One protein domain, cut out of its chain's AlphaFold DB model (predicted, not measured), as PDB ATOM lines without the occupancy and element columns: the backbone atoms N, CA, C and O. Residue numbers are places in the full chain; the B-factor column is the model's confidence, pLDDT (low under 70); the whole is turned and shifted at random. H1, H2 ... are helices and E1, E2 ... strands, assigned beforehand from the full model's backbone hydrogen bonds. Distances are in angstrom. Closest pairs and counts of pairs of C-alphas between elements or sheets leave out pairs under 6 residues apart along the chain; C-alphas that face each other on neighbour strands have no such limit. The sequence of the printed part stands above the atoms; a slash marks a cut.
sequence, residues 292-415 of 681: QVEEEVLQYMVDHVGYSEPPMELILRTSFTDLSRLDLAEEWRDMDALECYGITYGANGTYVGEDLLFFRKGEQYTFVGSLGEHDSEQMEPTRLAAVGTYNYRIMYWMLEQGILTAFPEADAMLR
ATOM      1  N   GLN A 292     142.198 181.177 132.716       92.88
ATOM      2  CA  GLN A 292     141.887 180.978 131.301       92.88
ATOM      3  C   GLN A 292     143.162 180.841 130.456       92.88
ATOM      4  O   GLN A 292     143.229 179.968 129.598       92.88
ATOM      5  N   VAL A 293     144.175 181.674 130.715       93.19
ATOM      6  CA  VAL A 293     145.467 181.597 130.025       93.19
ATOM      7  C   VAL A 293     146.155 180.277 130.361       93.19
ATOM      8  O   VAL A 293     146.611 179.600 129.451       93.19
ATOM      9  N   GLU A 294     146.167 179.847 131.628       91.69
ATOM     10  CA  GLU A 294     146.741 178.544 132.009       91.69
ATOM     11  C   GLU A 294     146.083 177.371 131.259       91.69
ATOM     12  O   GLU A 294     146.775 176.473 130.774       91.69
ATOM     13  N   GLU A 295     144.750 177.378 131.146       92.94
ATOM     14  CA  GLU A 295     143.993 176.342 130.432       92.94
ATOM     15  C   GLU A 295     144.292 176.351 128.925       92.94
ATOM     16  O   GLU A 295     144.554 175.295 128.345       92.94
ATOM     17  N   GLU A 296     144.305 177.529 128.296       95.00
ATOM     18  CA  GLU A 296     144.596 177.682 126.864       95.00
ATOM     19  C   GLU A 296     146.055 177.329 126.531       95.00
ATOM     20  O   GLU A 296     146.304 176.655 125.530       95.00
ATOM     21  N   VAL A 297     147.011 177.682 127.397       93.62
ATOM     22  CA  VAL A 297     148.421 177.273 127.279       93.62
ATOM     23  C   VAL A 297     148.552 175.754 127.359       93.62
ATOM     24  O   VAL A 297     149.208 175.147 126.511       93.62
ATOM     25  N   LEU A 298     147.909 175.110 128.337       92.12
ATOM     26  CA  LEU A 298     147.954 173.652 128.462       92.12
ATOM     27  C   LEU A 298     147.345 172.968 127.230       92.12
ATOM     28  O   LEU A 298     147.885 171.976 126.741       92.12
ATOM     29  N   GLN A 299     146.244 173.508 126.704       93.31
ATOM     30  CA  GLN A 299     145.620 173.000 125.486       93.31
ATOM     31  C   GLN A 299     146.546 173.161 124.271       93.31
ATOM     32  O   GLN A 299     146.734 172.202 123.519       93.31
ATOM     33  N   TYR A 300     147.194 174.321 124.117       92.62
ATOM     34  CA  TYR A 300     148.204 174.550 123.082       92.62
ATOM     35  C   TYR A 300     149.339 173.519 123.156       92.62
ATOM     36  O   TYR A 300     149.671 172.903 122.140       92.62
ATOM     37  N   MET A 301     149.882 173.276 124.355       89.94
ATOM     38  CA  MET A 301     150.947 172.293 124.578       89.94
ATOM     39  C   MET A 301     150.512 170.869 124.215       89.94
ATOM     40  O   MET A 301     151.280 170.129 123.595       89.94
ATOM     41  N   VAL A 302     149.277 170.477 124.536       90.62
ATOM     42  CA  VAL A 302     148.739 169.164 124.145       90.62
ATOM     43  C   VAL A 302     148.648 169.044 122.625       90.62
ATOM     44  O   VAL A 302     149.061 168.023 122.070       90.62
ATOM     45  N   ASP A 303     148.139 170.079 121.959       90.69
ATOM     46  CA  ASP A 303     147.815 170.033 120.533       90.69
ATOM     47  C   ASP A 303     149.045 170.163 119.624       90.69
ATOM     48  O   ASP A 303     149.103 169.510 118.579       90.69
ATOM     49  N   HIS A 304     150.033 170.975 120.014       86.00
ATOM     50  CA  HIS A 304     151.167 171.341 119.154       86.00
ATOM     51  C   HIS A 304     152.498 170.750 119.622       86.00
ATOM     52  O   HIS A 304     153.336 170.396 118.793       86.00
ATOM     53  N   VAL A 305     152.678 170.580 120.935       81.38
ATOM     54  CA  VAL A 305     153.922 170.063 121.532       81.38
ATOM     55  C   VAL A 305     153.793 168.575 121.898       81.38
ATOM     56  O   VAL A 305     154.788 167.854 121.991       81.38
ATOM     57  N   GLY A 306     152.565 168.074 122.074       82.25
ATOM     58  CA  GLY A 306     152.297 166.718 122.560       82.25
ATOM     59  C   GLY A 306     152.573 166.552 124.058       82.25
ATOM     60  O   GLY A 306     152.806 165.433 124.521       82.25
ATOM     61  N   TYR A 307     152.568 167.656 124.808       78.50
ATOM     62  CA  TYR A 307     152.887 167.699 126.231       78.50
ATOM     63  C   TYR A 307     151.611 167.948 127.041       78.50
ATOM     64  O   TYR A 307     150.915 168.934 126.833       78.50
ATOM     65  N   SER A 308     151.268 167.021 127.940       80.69
ATOM     66  CA  SER A 308     150.014 167.063 128.711       80.69
ATOM     67  C   SER A 308     150.170 167.574 130.141       80.69
ATOM     68  O   SER A 308     149.193 167.609 130.889       80.69
ATOM     69  N   GLU A 309     151.397 167.873 130.553       82.88
ATOM     70  CA  GLU A 309     151.681 168.489 131.845       82.88
ATOM     71  C   GLU A 309     151.829 170.009 131.664       82.88
ATOM     72  O   GLU A 309     152.125 170.459 130.558       82.88
ATOM     73  N   PRO A 310     151.617 170.817 132.716       82.88
ATOM     74  CA  PRO A 310     151.903 172.247 132.660       82.88
ATOM     75  C   PRO A 310     153.359 172.521 132.251       82.88
ATOM     76  O   PRO A 310     154.234 171.681 132.514       82.88
ATOM     77  N   PRO A 311     153.642 173.688 131.644       87.25
ATOM     78  CA  PRO A 311     155.013 174.077 131.366       87.25
ATOM     79  C   PRO A 311     155.796 174.200 132.679       87.25
ATOM     80  O   PRO A 311     155.230 174.393 133.757       87.25
ATOM     81  N   MET A 312     157.117 174.075 132.586       85.19
ATOM     82  CA  MET A 312     157.999 174.263 133.740       85.19
ATOM     83  C   MET A 312     157.963 175.703 134.245       85.19
ATOM     84  O   MET A 312     158.145 175.939 135.436       85.19
ATOM     85  N   GLU A 313     157.715 176.639 133.335       83.44
ATOM     86  CA  GLU A 313     157.599 178.063 133.598       83.44
ATOM     87  C   GLU A 313     156.532 178.656 132.676       83.44
ATOM     88  O   GLU A 313     156.462 178.299 131.499       83.44
ATOM     89  N   LEU A 314     155.701 179.542 133.221       85.56
ATOM     90  CA  LEU A 314     154.716 180.334 132.491       85.56
ATOM     91  C   LEU A 314     154.739 181.745 133.071       85.56
ATOM     92  O   LEU A 314     154.384 181.942 134.233       85.56
ATOM     93  N   ILE A 315     155.182 182.709 132.269       80.75
ATOM     94  CA  ILE A 315     155.396 184.092 132.701       80.75
ATOM     95  C   ILE A 315     154.768 185.040 131.688       80.75
ATOM     96  O   ILE A 315     154.934 184.885 130.481       80.75
ATOM     97  N   LEU A 316     154.071 186.059 132.184       82.56
ATOM     98  CA  LEU A 316     153.651 187.194 131.371       82.56
ATOM     99  C   LEU A 316     154.884 188.032 131.010       82.56
ATOM    100  O   LEU A 316     155.448 188.714 131.864       82.56
ATOM    101  N   ARG A 317     155.319 187.929 129.752       78.81
ATOM    102  CA  ARG A 317     156.557 188.517 129.229       78.81
ATOM    103  C   ARG A 317     156.400 189.956 128.776       78.81
ATOM    104  O   ARG A 317     157.374 190.680 128.838       78.81
ATOM    105  N   THR A 318     155.232 190.343 128.269       81.62
ATOM    106  CA  THR A 318     154.909 191.739 127.943       81.62
ATOM    107  C   THR A 318     153.397 191.929 127.856       81.62
ATOM    108  O   THR A 318     152.659 190.996 127.536       81.62
ATOM    109  N   SER A 319     152.932 193.143 128.129       86.56
ATOM    110  CA  SER A 319     151.548 193.569 127.942       86.56
ATOM    111  C   SER A 319     151.511 194.931 127.253       86.56
ATOM    112  O   SER A 319     151.849 195.960 127.847       86.56
ATOM    113  N   PHE A 320     151.016 194.957 126.020       89.31
ATOM    114  CA  PHE A 320     150.752 196.173 125.263       89.31
ATOM    115  C   PHE A 320     149.312 196.627 125.479       89.31
ATOM    116  O   PHE A 320     148.389 196.142 124.828       89.31
ATOM    117  N   THR A 321     149.118 197.581 126.389       88.75
ATOM    118  CA  THR A 321     147.803 198.187 126.669       88.75
ATOM    119  C   THR A 321     147.480 199.382 125.770       88.75
ATOM    120  O   THR A 321     146.349 199.854 125.756       88.75
ATOM    121  N   ASP A 322     148.470 199.900 125.038       89.50
ATOM    122  CA  ASP A 322     148.273 200.904 123.993       89.50
ATOM    123  C   ASP A 322     148.388 200.235 122.618       89.50
ATOM    124  O   ASP A 322     149.483 199.969 122.111       89.50
ATOM    125  N   LEU A 323     147.221 199.944 122.042       91.88
ATOM    126  CA  LEU A 323     147.056 199.399 120.693       91.88
ATOM    127  C   LEU A 323     146.718 200.495 119.669       91.88
ATOM    128  O   LEU A 323     146.269 200.201 118.559       91.88
ATOM    129  N   SER A 324     146.886 201.772 120.030       88.75
ATOM    130  CA  SER A 324     146.696 202.870 119.088       88.75
ATOM    131  C   SER A 324     147.707 202.790 117.940       88.75
ATOM    132  O   SER A 324     148.751 202.148 118.041       88.75
ATOM    133  N   ARG A 325     147.378 203.439 116.814       90.25
ATOM    134  CA  ARG A 325     148.170 203.424 115.563       90.25
ATOM    135  C   ARG A 325     148.262 202.060 114.861       90.25
ATOM    136  O   ARG A 325     148.896 201.985 113.813       90.25
ATOM    137  N   LEU A 326     147.606 201.022 115.380       93.69
ATOM    138  CA  LEU A 326     147.428 199.751 114.684       93.69
ATOM    139  C   LEU A 326     146.128 199.748 113.879       93.69
ATOM    140  O   LEU A 326     145.051 200.033 114.408       93.69
ATOM    141  N   ASP A 327     146.216 199.330 112.620       94.31
ATOM    142  CA  ASP A 327     145.049 199.101 111.771       94.31
ATOM    143  C   ASP A 327     144.516 197.675 111.966       94.31
ATOM    144  O   ASP A 327     144.639 196.808 111.095       94.31
ATOM    145  N   LEU A 328     143.928 197.425 113.139       95.88
ATOM    146  CA  LEU A 328     143.361 196.123 113.502       95.88
ATOM    147  C   LEU A 328     142.150 195.756 112.624       95.88
ATOM    148  O   LEU A 328     141.262 196.581 112.340       95.88
ATOM    149  N   ALA A 329     142.082 194.481 112.233       96.44
ATOM    150  CA  ALA A 329     140.910 193.902 111.591       96.44
ATOM    151  C   ALA A 329     139.683 194.019 112.507       96.44
ATOM    152  O   ALA A 329     139.799 194.100 113.729       96.44
ATOM    153  N   GLU A 330     138.491 194.069 111.906       95.38
ATOM    154  CA  GLU A 330     137.238 194.433 112.588       95.38
ATOM    155  C   GLU A 330     136.971 193.619 113.864       95.38
ATOM    156  O   GLU A 330     136.475 194.168 114.843       95.38
ATOM    157  N   GLU A 331     137.359 192.345 113.874       93.56
ATOM    158  CA  GLU A 331     137.185 191.433 115.007       93.56
ATOM    159  C   GLU A 331     138.074 191.753 116.228       93.56
ATOM    160  O   GLU A 331     137.690 191.433 117.353       93.56
ATOM    161  N   TRP A 332     139.206 192.446 116.033       94.69
ATOM    162  CA  TRP A 332     140.197 192.741 117.080       94.69
ATOM    163  C   TRP A 332     140.186 194.200 117.560       94.69
ATOM    164  O   TRP A 332     140.864 194.531 118.528       94.69
ATOM    165  N   ARG A 333     139.420 195.099 116.921       92.00
ATOM    166  CA  ARG A 333     139.478 196.554 117.198       92.00
ATOM    167  C   ARG A 333     139.106 196.965 118.620       92.00
ATOM    168  O   ARG A 333     139.556 198.008 119.075       92.00
ATOM    169  N   ASP A 334     138.276 196.174 119.293       91.69
ATOM    170  CA  ASP A 334     137.750 196.496 120.624       91.69
ATOM    171  C   ASP A 334     138.494 195.750 121.751       91.69
ATOM    172  O   ASP A 334     137.883 195.446 122.783       91.69
ATOM    173  N   MET A 335     139.748 195.348 121.524       95.50
ATOM    174  CA  MET A 335     140.597 194.716 122.541       95.50
ATOM    175  C   MET A 335     141.286 195.776 123.407       95.50
ATOM    176  O   MET A 335     141.656 196.841 122.920       95.50
ATOM    177  N   ASP A 336     141.471 195.470 124.692       93.94
ATOM    178  CA  ASP A 336     142.084 196.378 125.667       93.94
ATOM    179  C   ASP A 336     143.612 196.252 125.705       93.94
ATOM    180  O   ASP A 336     144.298 197.204 126.071       93.94
ATOM    181  N   ALA A 337     144.149 195.068 125.395       93.06
ATOM    182  CA  ALA A 337     145.585 194.820 125.359       93.06
ATOM    183  C   ALA A 337     145.940 193.600 124.504       93.06
ATOM    184  O   ALA A 337     145.124 192.688 124.353       93.06
ATOM    185  N   LEU A 338     147.177 193.571 124.009       93.75
ATOM    186  CA  LEU A 338     147.842 192.353 123.549       93.75
ATOM    187  C   LEU A 338     148.888 191.952 124.591       93.75
ATOM    188  O   LEU A 338     149.787 192.730 124.898       93.75
ATOM    189  N   GLU A 339     148.776 190.744 125.119       91.81
ATOM    190  CA  GLU A 339     149.691 190.181 126.104       91.81
ATOM    191  C   GLU A 339     150.465 189.015 125.490       91.81
ATOM    192  O   GLU A 339     149.917 188.222 124.724       91.81
ATOM    193  N   CYS A 340     151.745 188.918 125.833       89.94
ATOM    194  CA  CYS A 340     152.599 187.812 125.437       89.94
ATOM    195  C   CYS A 340     153.016 187.015 126.669       89.94
ATOM    196  O   CYS A 340     153.586 187.567 127.612       89.94
ATOM    197  N   TYR A 341     152.751 185.716 126.645       88.88
ATOM    198  CA  TYR A 341     153.079 184.775 127.703       88.88
ATOM    199  C   TYR A 341     154.183 183.838 127.221       88.88
ATOM    200  O   TYR A 341     153.987 183.073 126.281       88.88
ATOM    201  N   GLY A 342     155.336 183.899 127.881       87.25
ATOM    202  CA  GLY A 342     156.454 182.998 127.635       87.25
ATOM    203  C   GLY A 342     156.264 181.690 128.394       87.25
ATOM    204  O   GLY A 342     155.928 181.705 129.583       87.25
ATOM    205  N   ILE A 343     156.494 180.568 127.718       87.81
ATOM    206  CA  ILE A 343     156.506 179.232 128.317       87.81
ATOM    207  C   ILE A 343     157.865 178.570 128.156       87.81
ATOM    208  O   ILE A 343     158.460 178.646 127.087       87.81
ATOM    209  N   THR A 344     158.304 177.842 129.183       86.88
ATOM    210  CA  THR A 344     159.487 176.971 129.112       86.88
ATOM    211  C   THR A 344     159.075 175.526 129.374       86.88
ATOM    212  O   THR A 344     158.397 175.230 130.362       86.88
ATOM    213  N   TYR A 345     159.493 174.592 128.519       85.94
ATOM    214  CA  TYR A 345     159.209 173.164 128.686       85.94
ATOM    215  C   TYR A 345     160.361 172.274 128.201       85.94
ATOM    216  O   TYR A 345     161.205 172.673 127.399       85.94
ATOM    217  N   GLY A 346     160.424 171.045 128.719       81.06
ATOM    218  CA  GLY A 346     161.434 170.066 128.319       81.06
ATOM    219  C   GLY A 346     160.989 169.259 127.100       81.06
ATOM    220  O   GLY A 346     160.029 168.494 127.187       81.06
ATOM    221  N   ALA A 347     161.720 169.355 125.990       69.44
ATOM    222  CA  ALA A 347     161.493 168.550 124.789       69.44
ATOM    223  C   ALA A 347     162.805 167.913 124.313       69.44
ATOM    224  O   ALA A 347     163.814 168.584 124.150       69.44
ATOM    225  N   ASN A 348     162.817 166.593 124.089       68.12
ATOM    226  CA  ASN A 348     163.976 165.852 123.556       68.12
ATOM    227  C   ASN A 348     165.311 166.028 124.319       68.12
ATOM    228  O   ASN A 348     166.382 165.821 123.752       68.12
ATOM    229  N   GLY A 349     165.261 166.352 125.614       69.75
ATOM    230  CA  GLY A 349     166.457 166.585 126.432       69.75
ATOM    231  C   GLY A 349     167.027 168.004 126.334       69.75
ATOM    232  O   GLY A 349     168.080 168.258 126.914       69.75
ATOM    233  N   THR A 350     166.335 168.915 125.649       73.69
ATOM    234  CA  THR A 350     166.606 170.356 125.618       73.69
ATOM    235  C   THR A 350     165.434 171.129 126.220       73.69
ATOM    236  O   THR A 350     164.297 170.654 126.220       73.69
ATOM    237  N   TYR A 351     165.713 172.316 126.751       78.62
ATOM    238  CA  TYR A 351     164.673 173.270 127.124       78.62
ATOM    239  C   TYR A 351     164.284 174.068 125.886       78.62
ATOM    240  O   TYR A 351     165.168 174.523 125.164       78.62
ATOM    241  N   VAL A 352     162.985 174.193 125.641       80.06
ATOM    242  CA  VAL A 352     162.429 175.021 124.568       80.06
ATOM    243  C   VAL A 352     161.604 176.120 125.222       80.06
ATOM    244  O   VAL A 352     160.816 175.837 126.130       80.06
ATOM    245  N   GLY A 353     161.829 177.355 124.782       84.62
ATOM    246  CA  GLY A 353     161.023 178.514 125.144       84.62
ATOM    247  C   GLY A 353     160.112 178.901 123.982       84.62
ATOM    248  O   GLY A 353     160.573 178.884 122.844       84.62
ATOM    249  N   GLU A 354     158.858 179.261 124.240       88.38
ATOM    250  CA  GLU A 354     157.951 179.820 123.227       88.38
ATOM    251  C   GLU A 354     157.156 181.007 123.762       88.38
ATOM    252  O   GLU A 354     156.777 181.026 124.932       88.38
ATOM    253  N   ASP A 355     156.851 181.948 122.872       90.06
ATOM    254  CA  ASP A 355     156.075 183.147 123.175       90.06
ATOM    255  C   ASP A 355     154.658 183.040 122.589       90.06
ATOM    256  O   ASP A 355     154.466 182.945 121.373       90.06
ATOM    257  N   LEU A 356     153.654 183.055 123.467       93.12
ATOM    258  CA  LEU A 356     152.240 182.864 123.144       93.12
ATOM    259  C   LEU A 356     151.460 184.175 123.271       93.12
ATOM    260  O   LEU A 356     151.478 184.827 124.313       93.12
ATOM    261  N   LEU A 357     150.728 184.540 122.222       94.94
ATOM    262  CA  LEU A 357     150.000 185.801 122.124       94.94
ATOM    263  C   LEU A 357     148.532 185.648 122.515       94.94
ATOM    264  O   LEU A 357     147.825 184.768 122.014       94.94
ATOM    265  N   PHE A 358     148.060 186.569 123.352       95.88
ATOM    266  CA  PHE A 358     146.683 186.646 123.822       95.88
ATOM    267  C   PHE A 358     146.161 188.074 123.706       95.88
ATOM    268  O   PHE A 358     146.762 189.011 124.227       95.88
ATOM    269  N   PHE A 359     144.993 188.253 123.094       96.44
ATOM    270  CA  PHE A 359     144.251 189.499 123.258       96.44
ATOM    271  C   PHE A 359     143.436 189.462 124.548       96.44
ATOM    272  O   PHE A 359     142.846 188.435 124.893       96.44
ATOM    273  N   ARG A 360     143.368 190.601 125.238       94.81
ATOM    274  CA  ARG A 360     142.573 190.779 126.454       94.81
ATOM    275  C   ARG A 360     141.449 191.785 126.238       94.81
ATOM    276  O   ARG A 360     141.663 192.860 125.680       94.81
ATOM    277  N   LYS A 361     140.263 191.464 126.762       95.31
ATOM    278  CA  LYS A 361     139.111 192.369 126.880       95.31
ATOM    279  C   LYS A 361     138.461 192.216 128.255       95.31
ATOM    280  O   LYS A 361     137.795 191.221 128.548       95.31
ATOM    281  N   GLY A 362     138.656 193.199 129.126       91.06
ATOM    282  CA  GLY A 362     138.339 193.104 130.545       91.06
ATOM    283  C   GLY A 362     139.115 191.959 131.195       91.06
ATOM    284  O   GLY A 362     140.344 191.966 131.189       91.06
ATOM    285  N   GLU A 363     138.380 190.984 131.734       89.44
ATOM    286  CA  GLU A 363     138.915 189.750 132.334       89.44
ATOM    287  C   GLU A 363     138.943 188.564 131.350       89.44
ATOM    288  O   GLU A 363     139.316 187.459 131.736       89.44
ATOM    289  N   GLN A 364     138.500 188.759 130.101       93.31
ATOM    290  CA  GLN A 364     138.467 187.708 129.084       93.31
ATOM    291  C   GLN A 364     139.732 187.730 128.237       93.31
ATOM    292  O   GLN A 364     140.175 188.796 127.805       93.31
ATOM    293  N   TYR A 365     140.245 186.538 127.954       95.31
ATOM    294  CA  TYR A 365     141.414 186.319 127.117       95.31
ATOM    295  C   TYR A 365     141.025 185.587 125.836       95.31
ATOM    296  O   TYR A 365     139.996 184.912 125.765       95.31
ATOM    297  N   THR A 366     141.803 185.773 124.783       95.44
ATOM    298  CA  THR A 366     141.643 185.053 123.520       95.44
ATOM    299  C   THR A 366     143.026 184.714 122.998       95.44
ATOM    300  O   THR A 366     143.749 185.621 122.589       95.44
ATOM    301  N   PHE A 367     143.390 183.429 123.023       95.75
ATOM    302  CA  PHE A 367     144.597 182.941 122.363       95.75
ATOM    303  C   PHE A 367     144.575 183.262 120.867       95.75
ATOM    304  O   PHE A 367     143.581 183.032 120.173       95.75
ATOM    305  N   VAL A 368     145.693 183.790 120.383       93.44
ATOM    306  CA  VAL A 368     145.845 184.289 119.016       93.44
ATOM    307  C   VAL A 368     146.831 183.427 118.237       93.44
ATOM    308  O   VAL A 368     146.575 183.086 117.083       93.44
ATOM    309  N   GLY A 369     147.945 183.044 118.861       93.00
ATOM    310  CA  GLY A 369     148.941 182.167 118.255       93.00
ATOM    311  C   GLY A 369     150.287 182.193 118.974       93.00
ATOM    312  O   GLY A 369     150.416 182.774 120.047       93.00
ATOM    313  N   SER A 370     151.281 181.543 118.370       91.75
ATOM    314  CA  SER A 370     152.656 181.464 118.871       91.75
ATOM    315  C   SER A 370     153.603 182.209 117.930       91.75
ATOM    316  O   SER A 370     153.505 182.063 116.707       91.75
ATOM    317  N   LEU A 371     154.534 182.979 118.500       89.19
ATOM    318  CA  LEU A 371     155.663 183.576 117.777       89.19
ATOM    319  C   LEU A 371     156.776 182.555 117.493       89.19
ATOM    320  O   LEU A 371     157.748 182.891 116.811       89.19
ATOM    321  N   GLY A 372     156.642 181.321 117.987       84.12
ATOM    322  CA  GLY A 372     157.657 180.279 117.900       84.12
ATOM    323  C   GLY A 372     158.703 180.402 119.002       84.12
ATOM    324  O   GLY A 372     158.415 180.911 120.086       84.12
ATOM    325  N   GLU A 373     159.909 179.904 118.714       75.62
ATOM    326  CA  GLU A 373     160.997 179.841 119.688       75.62
ATOM    327  C   GLU A 373     161.304 181.230 120.262       75.62
ATOM    328  O   GLU A 373     161.329 182.243 119.546       75.62
ATOM    329  N   HIS A 374     161.473 181.252 121.581       65.88
ATOM    330  CA  HIS A 374     161.817 182.437 122.338       65.88
ATOM    331  C   HIS A 374     163.144 182.996 121.822       65.88
ATOM    332  O   HIS A 374     164.141 182.278 121.776       65.88
ATOM    333  N   ASP A 375     163.154 184.274 121.457       59.38
ATOM    334  CA  ASP A 375     164.385 184.975 121.109       59.38
ATOM    335  C   ASP A 375     164.699 185.951 122.243       59.38
ATOM    336  O   ASP A 375     163.787 186.576 122.791       59.38
ATOM    337  N   SER A 376     165.966 186.062 122.640       60.12
ATOM    338  CA  SER A 376     166.398 186.881 123.785       60.12
ATOM    339  C   SER A 376     166.387 188.385 123.473       60.12
ATOM    340  O   SER A 376     167.229 189.138 123.963       60.12
ATOM    341  N   GLU A 377     165.477 188.818 122.603       67.00
ATOM    342  CA  GLU A 377     165.349 190.195 122.154       67.00
ATOM    343  C   GLU A 377     164.903 191.090 123.311       67.00
ATOM    344  O   GLU A 377     164.062 190.723 124.138       67.00
ATOM    345  N   GLN A 378     165.477 192.294 123.370       65.25
ATOM    346  CA  GLN A 378     165.041 193.294 124.332       65.25
ATOM    347  C   GLN A 378     163.595 193.689 124.033       65.25
ATOM    348  O   GLN A 378     163.237 194.038 122.908       65.25
ATOM    349  N   MET A 379     162.770 193.630 125.070       72.00
ATOM    350  CA  MET A 379     161.374 194.030 125.020       72.00
ATOM    351  C   MET A 379     161.318 195.492 125.449       72.00
ATOM    352  O   MET A 379     161.841 195.841 126.508       72.00
ATOM    353  N   GLU A 380     160.741 196.355 124.619       64.75
ATOM    354  CA  GLU A 380     160.643 197.780 124.928       64.75
ATOM    355  C   GLU A 380     159.195 198.158 125.291       64.75
ATOM    356  O   GLU A 380     158.293 198.031 124.452       64.75
ATOM    357  N   PRO A 381     158.925 198.676 126.510       58.59
ATOM    358  CA  PRO A 381     157.646 199.297 126.818       58.59
ATOM    359  C   PRO A 381     157.585 200.661 126.173       58.59
ATOM    360  O   PRO A 381     158.259 201.585 126.617       58.59
ATOM    361  N   THR A 382     156.668 200.838 125.238       71.75
ATOM    362  CA  THR A 382     156.083 202.159 124.980       71.75
ATOM    363  C   THR A 382     154.646 201.966 124.511       71.75
ATOM    364  O   THR A 382     153.698 202.369 125.177       71.75
ATOM    365  N   ARG A 383     154.488 201.251 123.400       86.56
ATOM    366  CA  ARG A 383     153.238 200.823 122.763       86.56
ATOM    367  C   ARG A 383     153.586 199.742 121.744       86.56
ATOM    368  O   ARG A 383     154.738 199.661 121.321       86.56
ATOM    369  N   LEU A 384     152.613 198.949 121.297       90.56
ATOM    370  CA  LEU A 384     152.915 197.902 120.313       90.56
ATOM    371  C   LEU A 384     153.364 198.501 118.969       90.56
ATOM    372  O   LEU A 384     154.347 198.052 118.392       90.56
ATOM    373  N   ALA A 385     152.706 199.574 118.519       92.12
ATOM    374  CA  ALA A 385     153.081 200.333 117.323       92.12
ATOM    375  C   ALA A 385     154.276 201.278 117.568       92.12
ATOM    376  O   ALA A 385     154.174 202.494 117.390       92.12
ATOM    377  N   ALA A 386     155.401 200.738 118.025       90.69
ATOM    378  CA  ALA A 386     156.651 201.463 118.237       90.69
ATOM    379  C   ALA A 386     157.835 200.716 117.618       90.69
ATOM    380  O   ALA A 386     157.745 199.527 117.313       90.69
ATOM    381  N   VAL A 387     158.937 201.437 117.411       89.94
ATOM    382  CA  VAL A 387     160.194 200.855 116.925       89.94
ATOM    383  C   VAL A 387     160.824 199.998 118.021       89.94
ATOM    384  O   VAL A 387     160.994 200.460 119.143       89.94
ATOM    385  N   GLY A 388     161.169 198.765 117.661       87.38
ATOM    386  CA  GLY A 388     161.819 197.758 118.493       87.38
ATOM    387  C   GLY A 388     161.699 196.400 117.803       87.38
ATOM    388  O   GLY A 388     160.659 196.120 117.201       87.38
ATOM    389  N   THR A 389     162.739 195.565 117.851       86.69
ATOM    390  CA  THR A 389     162.775 194.289 117.108       86.69
ATOM    391  C   THR A 389     161.655 193.346 117.543       86.69
ATOM    392  O   THR A 389     160.916 192.829 116.706       86.69
ATOM    393  N   TYR A 390     161.427 193.239 118.854       86.62
ATOM    394  CA  TYR A 390     160.361 192.408 119.409       86.62
ATOM    395  C   TYR A 390     158.957 192.896 119.001       86.62
ATOM    396  O   TYR A 390     158.111 192.118 118.550       86.62
ATOM    397  N   ASN A 391     158.712 194.209 119.082       89.88
ATOM    398  CA  ASN A 391     157.447 194.825 118.664       89.88
ATOM    399  C   ASN A 391     157.212 194.618 117.162       89.88
ATOM    400  O   ASN A 391     156.104 194.268 116.745       89.88
ATOM    401  N   TYR A 392     158.259 194.801 116.353       90.88
ATOM    402  CA  TYR A 392     158.227 194.570 114.914       90.88
ATOM    403  C   TYR A 392     157.863 193.119 114.600       90.88
ATOM    404  O   TYR A 392     156.953 192.885 113.808       90.88
ATOM    405  N   ARG A 393     158.507 192.146 115.259       90.31
ATOM    406  CA  ARG A 393     158.220 190.713 115.101       90.31
ATOM    407  C   ARG A 393     156.753 190.396 115.387       90.31
ATOM    408  O   ARG A 393     156.118 189.713 114.583       90.31
ATOM    409  N   ILE A 394     156.196 190.929 116.477       92.12
ATOM    410  CA  ILE A 394     154.774 190.759 116.815       92.12
ATOM    411  C   ILE A 394     153.877 191.348 115.729       92.12
ATOM    412  O   ILE A 394     152.989 190.661 115.226       92.12
ATOM    413  N   MET A 395     154.095 192.608 115.350       93.81
ATOM    414  CA  MET A 395     153.259 193.276 114.349       93.81
ATOM    415  C   MET A 395     153.349 192.593 112.986       93.81
ATOM    416  O   MET A 395     152.334 192.424 112.313       93.81
ATOM    417  N   TYR A 396     154.543 192.166 112.584       93.38
ATOM    418  CA  TYR A 396     154.753 191.470 111.322       93.38
ATOM    419  C   TYR A 396     154.010 190.130 111.323       93.38
ATOM    420  O   TYR A 396     153.248 189.844 110.400       93.38
ATOM    421  N   TRP A 397     154.123 189.364 112.410       94.06
ATOM    422  CA  TRP A 397     153.358 188.133 112.587       94.06
ATOM    423  C   TRP A 397     151.842 188.390 112.549       94.06
ATOM    424  O   TRP A 397     151.114 187.706 111.830       94.06
ATOM    425  N   MET A 398     151.350 189.420 113.248       95.75
ATOM    426  CA  MET A 398     149.928 189.791 113.244       95.75
ATOM    427  C   MET A 398     149.432 190.193 111.849       95.75
ATOM    428  O   MET A 398     148.286 189.905 111.497       95.75
ATOM    429  N   LEU A 399     150.271 190.852 111.047       96.19
ATOM    430  CA  LEU A 399     149.966 191.171 109.654       96.19
ATOM    431  C   LEU A 399     149.837 189.900 108.810       96.19
ATOM    432  O   LEU A 399     148.870 189.767 108.062       96.19
ATOM    433  N   GLU A 400     150.758 188.944 108.955       95.69
ATOM    434  CA  GLU A 400     150.696 187.662 108.239       95.69
ATOM    435  C   GLU A 400     149.452 186.841 108.607       95.69
ATOM    436  O   GLU A 400     148.867 186.189 107.740       95.69
ATOM    437  N   GLN A 401     149.003 186.918 109.864       95.50
ATOM    438  CA  GLN A 401     147.766 186.271 110.316       95.50
ATOM    439  C   GLN A 401     146.486 187.039 109.933       95.50
ATOM    440  O   GLN A 401     145.384 186.562 110.198       95.50
ATOM    441  N   GLY A 402     146.594 188.221 109.315       95.94
ATOM    442  CA  GLY A 402     145.446 189.058 108.945       95.94
ATOM    443  C   GLY A 402     144.763 189.767 110.121       95.94
ATOM    444  O   GLY A 402     143.661 190.292 109.963       95.94
ATOM    445  N   ILE A 403     145.409 189.798 111.289       96.88
ATOM    446  CA  ILE A 403     144.965 190.535 112.480       96.88
ATOM    447  C   ILE A 403     145.191 192.033 112.275       96.88
ATOM    448  O   ILE A 403     144.339 192.846 112.638       96.88
ATOM    449  N   LEU A 404     146.325 192.397 111.667       97.06
ATOM    450  CA  LEU A 404     146.552 193.733 111.124       97.06
ATOM    451  C   LEU A 404     146.143 193.772 109.654       97.06
ATOM    452  O   LEU A 404     146.403 192.849 108.888       97.06
ATOM    453  N   THR A 405     145.518 194.875 109.257       96.56
ATOM    454  CA  THR A 405     145.145 195.142 107.860       96.56
ATOM    455  C   THR A 405     146.211 195.932 107.102       96.56
ATOM    456  O   THR A 405     146.234 195.896 105.873       96.56
ATOM    457  N   ALA A 406     147.107 196.606 107.825       95.62
ATOM    458  CA  ALA A 406     148.282 197.282 107.297       95.62
ATOM    459  C   ALA A 406     149.389 197.317 108.359       95.62
ATOM    460  O   ALA A 406     149.108 197.322 109.560       95.62
ATOM    461  N   PHE A 407     150.645 197.339 107.907       93.88
ATOM    462  CA  PHE A 407     151.783 197.579 108.789       93.88
ATOM    463  C   PHE A 407     151.902 199.087 109.079       93.88
ATOM    464  O   PHE A 407     151.763 199.872 108.136       93.88
ATOM    465  N   PRO A 408     152.163 199.513 110.329       91.94
ATOM    466  CA  PRO A 408     152.332 200.930 110.646       91.94
ATOM    467  C   PRO A 408     153.510 201.563 109.894       91.94
ATOM    468  O   PRO A 408     154.565 200.955 109.733       91.94
ATOM    469  N   GLU A 409     153.362 202.816 109.465       91.62
ATOM    470  CA  GLU A 409     154.484 203.562 108.886       91.62
ATOM    471  C   GLU A 409     155.553 203.844 109.955       91.62
ATOM    472  O   GLU A 409     155.226 204.238 111.077       91.62
ATOM    473  N   ALA A 410     156.838 203.721 109.598       91.50
ATOM    474  CA  ALA A 410     157.957 203.937 110.525       91.50
ATOM    475  C   ALA A 410     157.908 205.316 111.215       91.50
ATOM    476  O   ALA A 410     158.198 205.444 112.402       91.50
ATOM    477  N   ASP A 411     157.475 206.346 110.485       92.44
ATOM    478  CA  ASP A 411     157.323 207.706 111.004       92.44
ATOM    479  C   ASP A 411     156.243 207.762 112.100       92.44
ATOM    480  O   ASP A 411     156.461 208.334 113.167       92.44
ATOM    481  N   ALA A 412     155.115 207.073 111.905       90.56
ATOM    482  CA  ALA A 412     154.069 206.959 112.918       90.56
ATOM    483  C   ALA A 412     154.528 206.157 114.148       90.56
ATOM    484  O   ALA A 412     154.150 206.504 115.267       90.56
ATOM    485  N   MET A 413     155.361 205.127 113.953       92.06
ATOM    486  CA  MET A 413     155.923 204.316 115.040       92.06
ATOM    487  C   MET A 413     156.886 205.103 115.938       92.06
ATOM    488  O   MET A 413     156.993 204.792 117.123       92.06
ATOM    489  N   LEU A 414     157.552 206.130 115.407       92.38
ATOM    490  CA  LEU A 414     158.486 206.987 116.149       92.38
ATOM    491  C   LEU A 414     157.808 208.220 116.770       92.38
ATOM    492  O   LEU A 414     158.213 208.686 117.834       92.38
ATOM    493  N   ARG A 415     156.752 208.756 116.146       89.75
ATOM    494  CA  ARG A 415     156.033 209.939 116.657       89.75
ATOM    495  C   ARG A 415     155.318 209.668 117.970       89.75
ATOM    496  O   ARG A 415     154.565 208.709 118.078       89.75
TER     497      ARG A 415
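This is residues 292 to 415 of the 681 residues of an uncharacterized protein of Flavonifractor sp. An112 (UniProt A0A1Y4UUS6). A long, strongly twisted sheet of four strands curls round helix H1 on one face, while H2 crosses its opposite face. Two long loops, residues 321 to 336 and 374 to 388, lie away from the middle, and the small helix H3 sits off the sheet near the end of the printed part. The printed part has 124 residues, with three named helices and four named strands in the order H1 E1 E2 E3 E4 H2 H3; the sheet's order is E1 - E2 - E3 - E4, all antiparallel, and the class is mixed. It is compact, with a radius of gyration of the C-alphas of 14.8 A, yet elongated, spanning 45 by 28 by 22 A.

The strands are E1, residues 313 to 320, 21.1 A; E2, 337 to 347, 30.7 A; E3, 350 to 361, 35.2 A; and E4, 364 to 373, 25.6 A, which bends by 53 degrees at residue 368. H1, residues 292 to 305, 19.0 A, begins at C-alpha 292 (141.887, 180.978, 131.301). H2 is residues 389 to 400, 16.4 A. H3, residues 410 to 414, 6.4 A, ends at C-alpha 414 (158.486, 206.987, 116.149).

E1 to E4 form a meander, each strand the antiparallel neighbour of the one before. N 317 and O 340 of E1 and E2 are 2.8 A apart, N 341 and O 356 of E2 and E3 2.8 A, and N 357 and O 369 of E3 and E4 2.8 A, each within hydrogen-bond range. H1 is on the sheet; its closest C-alphas to E4 are Gln 292 and Tyr 365, 6.8 A. H2 is on the opposite face, at a height over the sheet of 9.0 A; the closest C-alphas of E4 and H2 are Leu 371 and Trp 397, 7.3 A. H3 is not on the sheet and is apart from H2. In H1, H2 and H3 every O i to N i+4 pair is within hydrogen-bond range.

The two C-alphas farthest apart, of Gly 349 and Arg 415, are 45.6 A apart. The printed part has no cut; the links E1 to E2 and E4 to H2 are long. Mean pLDDT of the printed part is 87.8, under 70 at residues 347 to 349, 374 to 378 and 380 to 381.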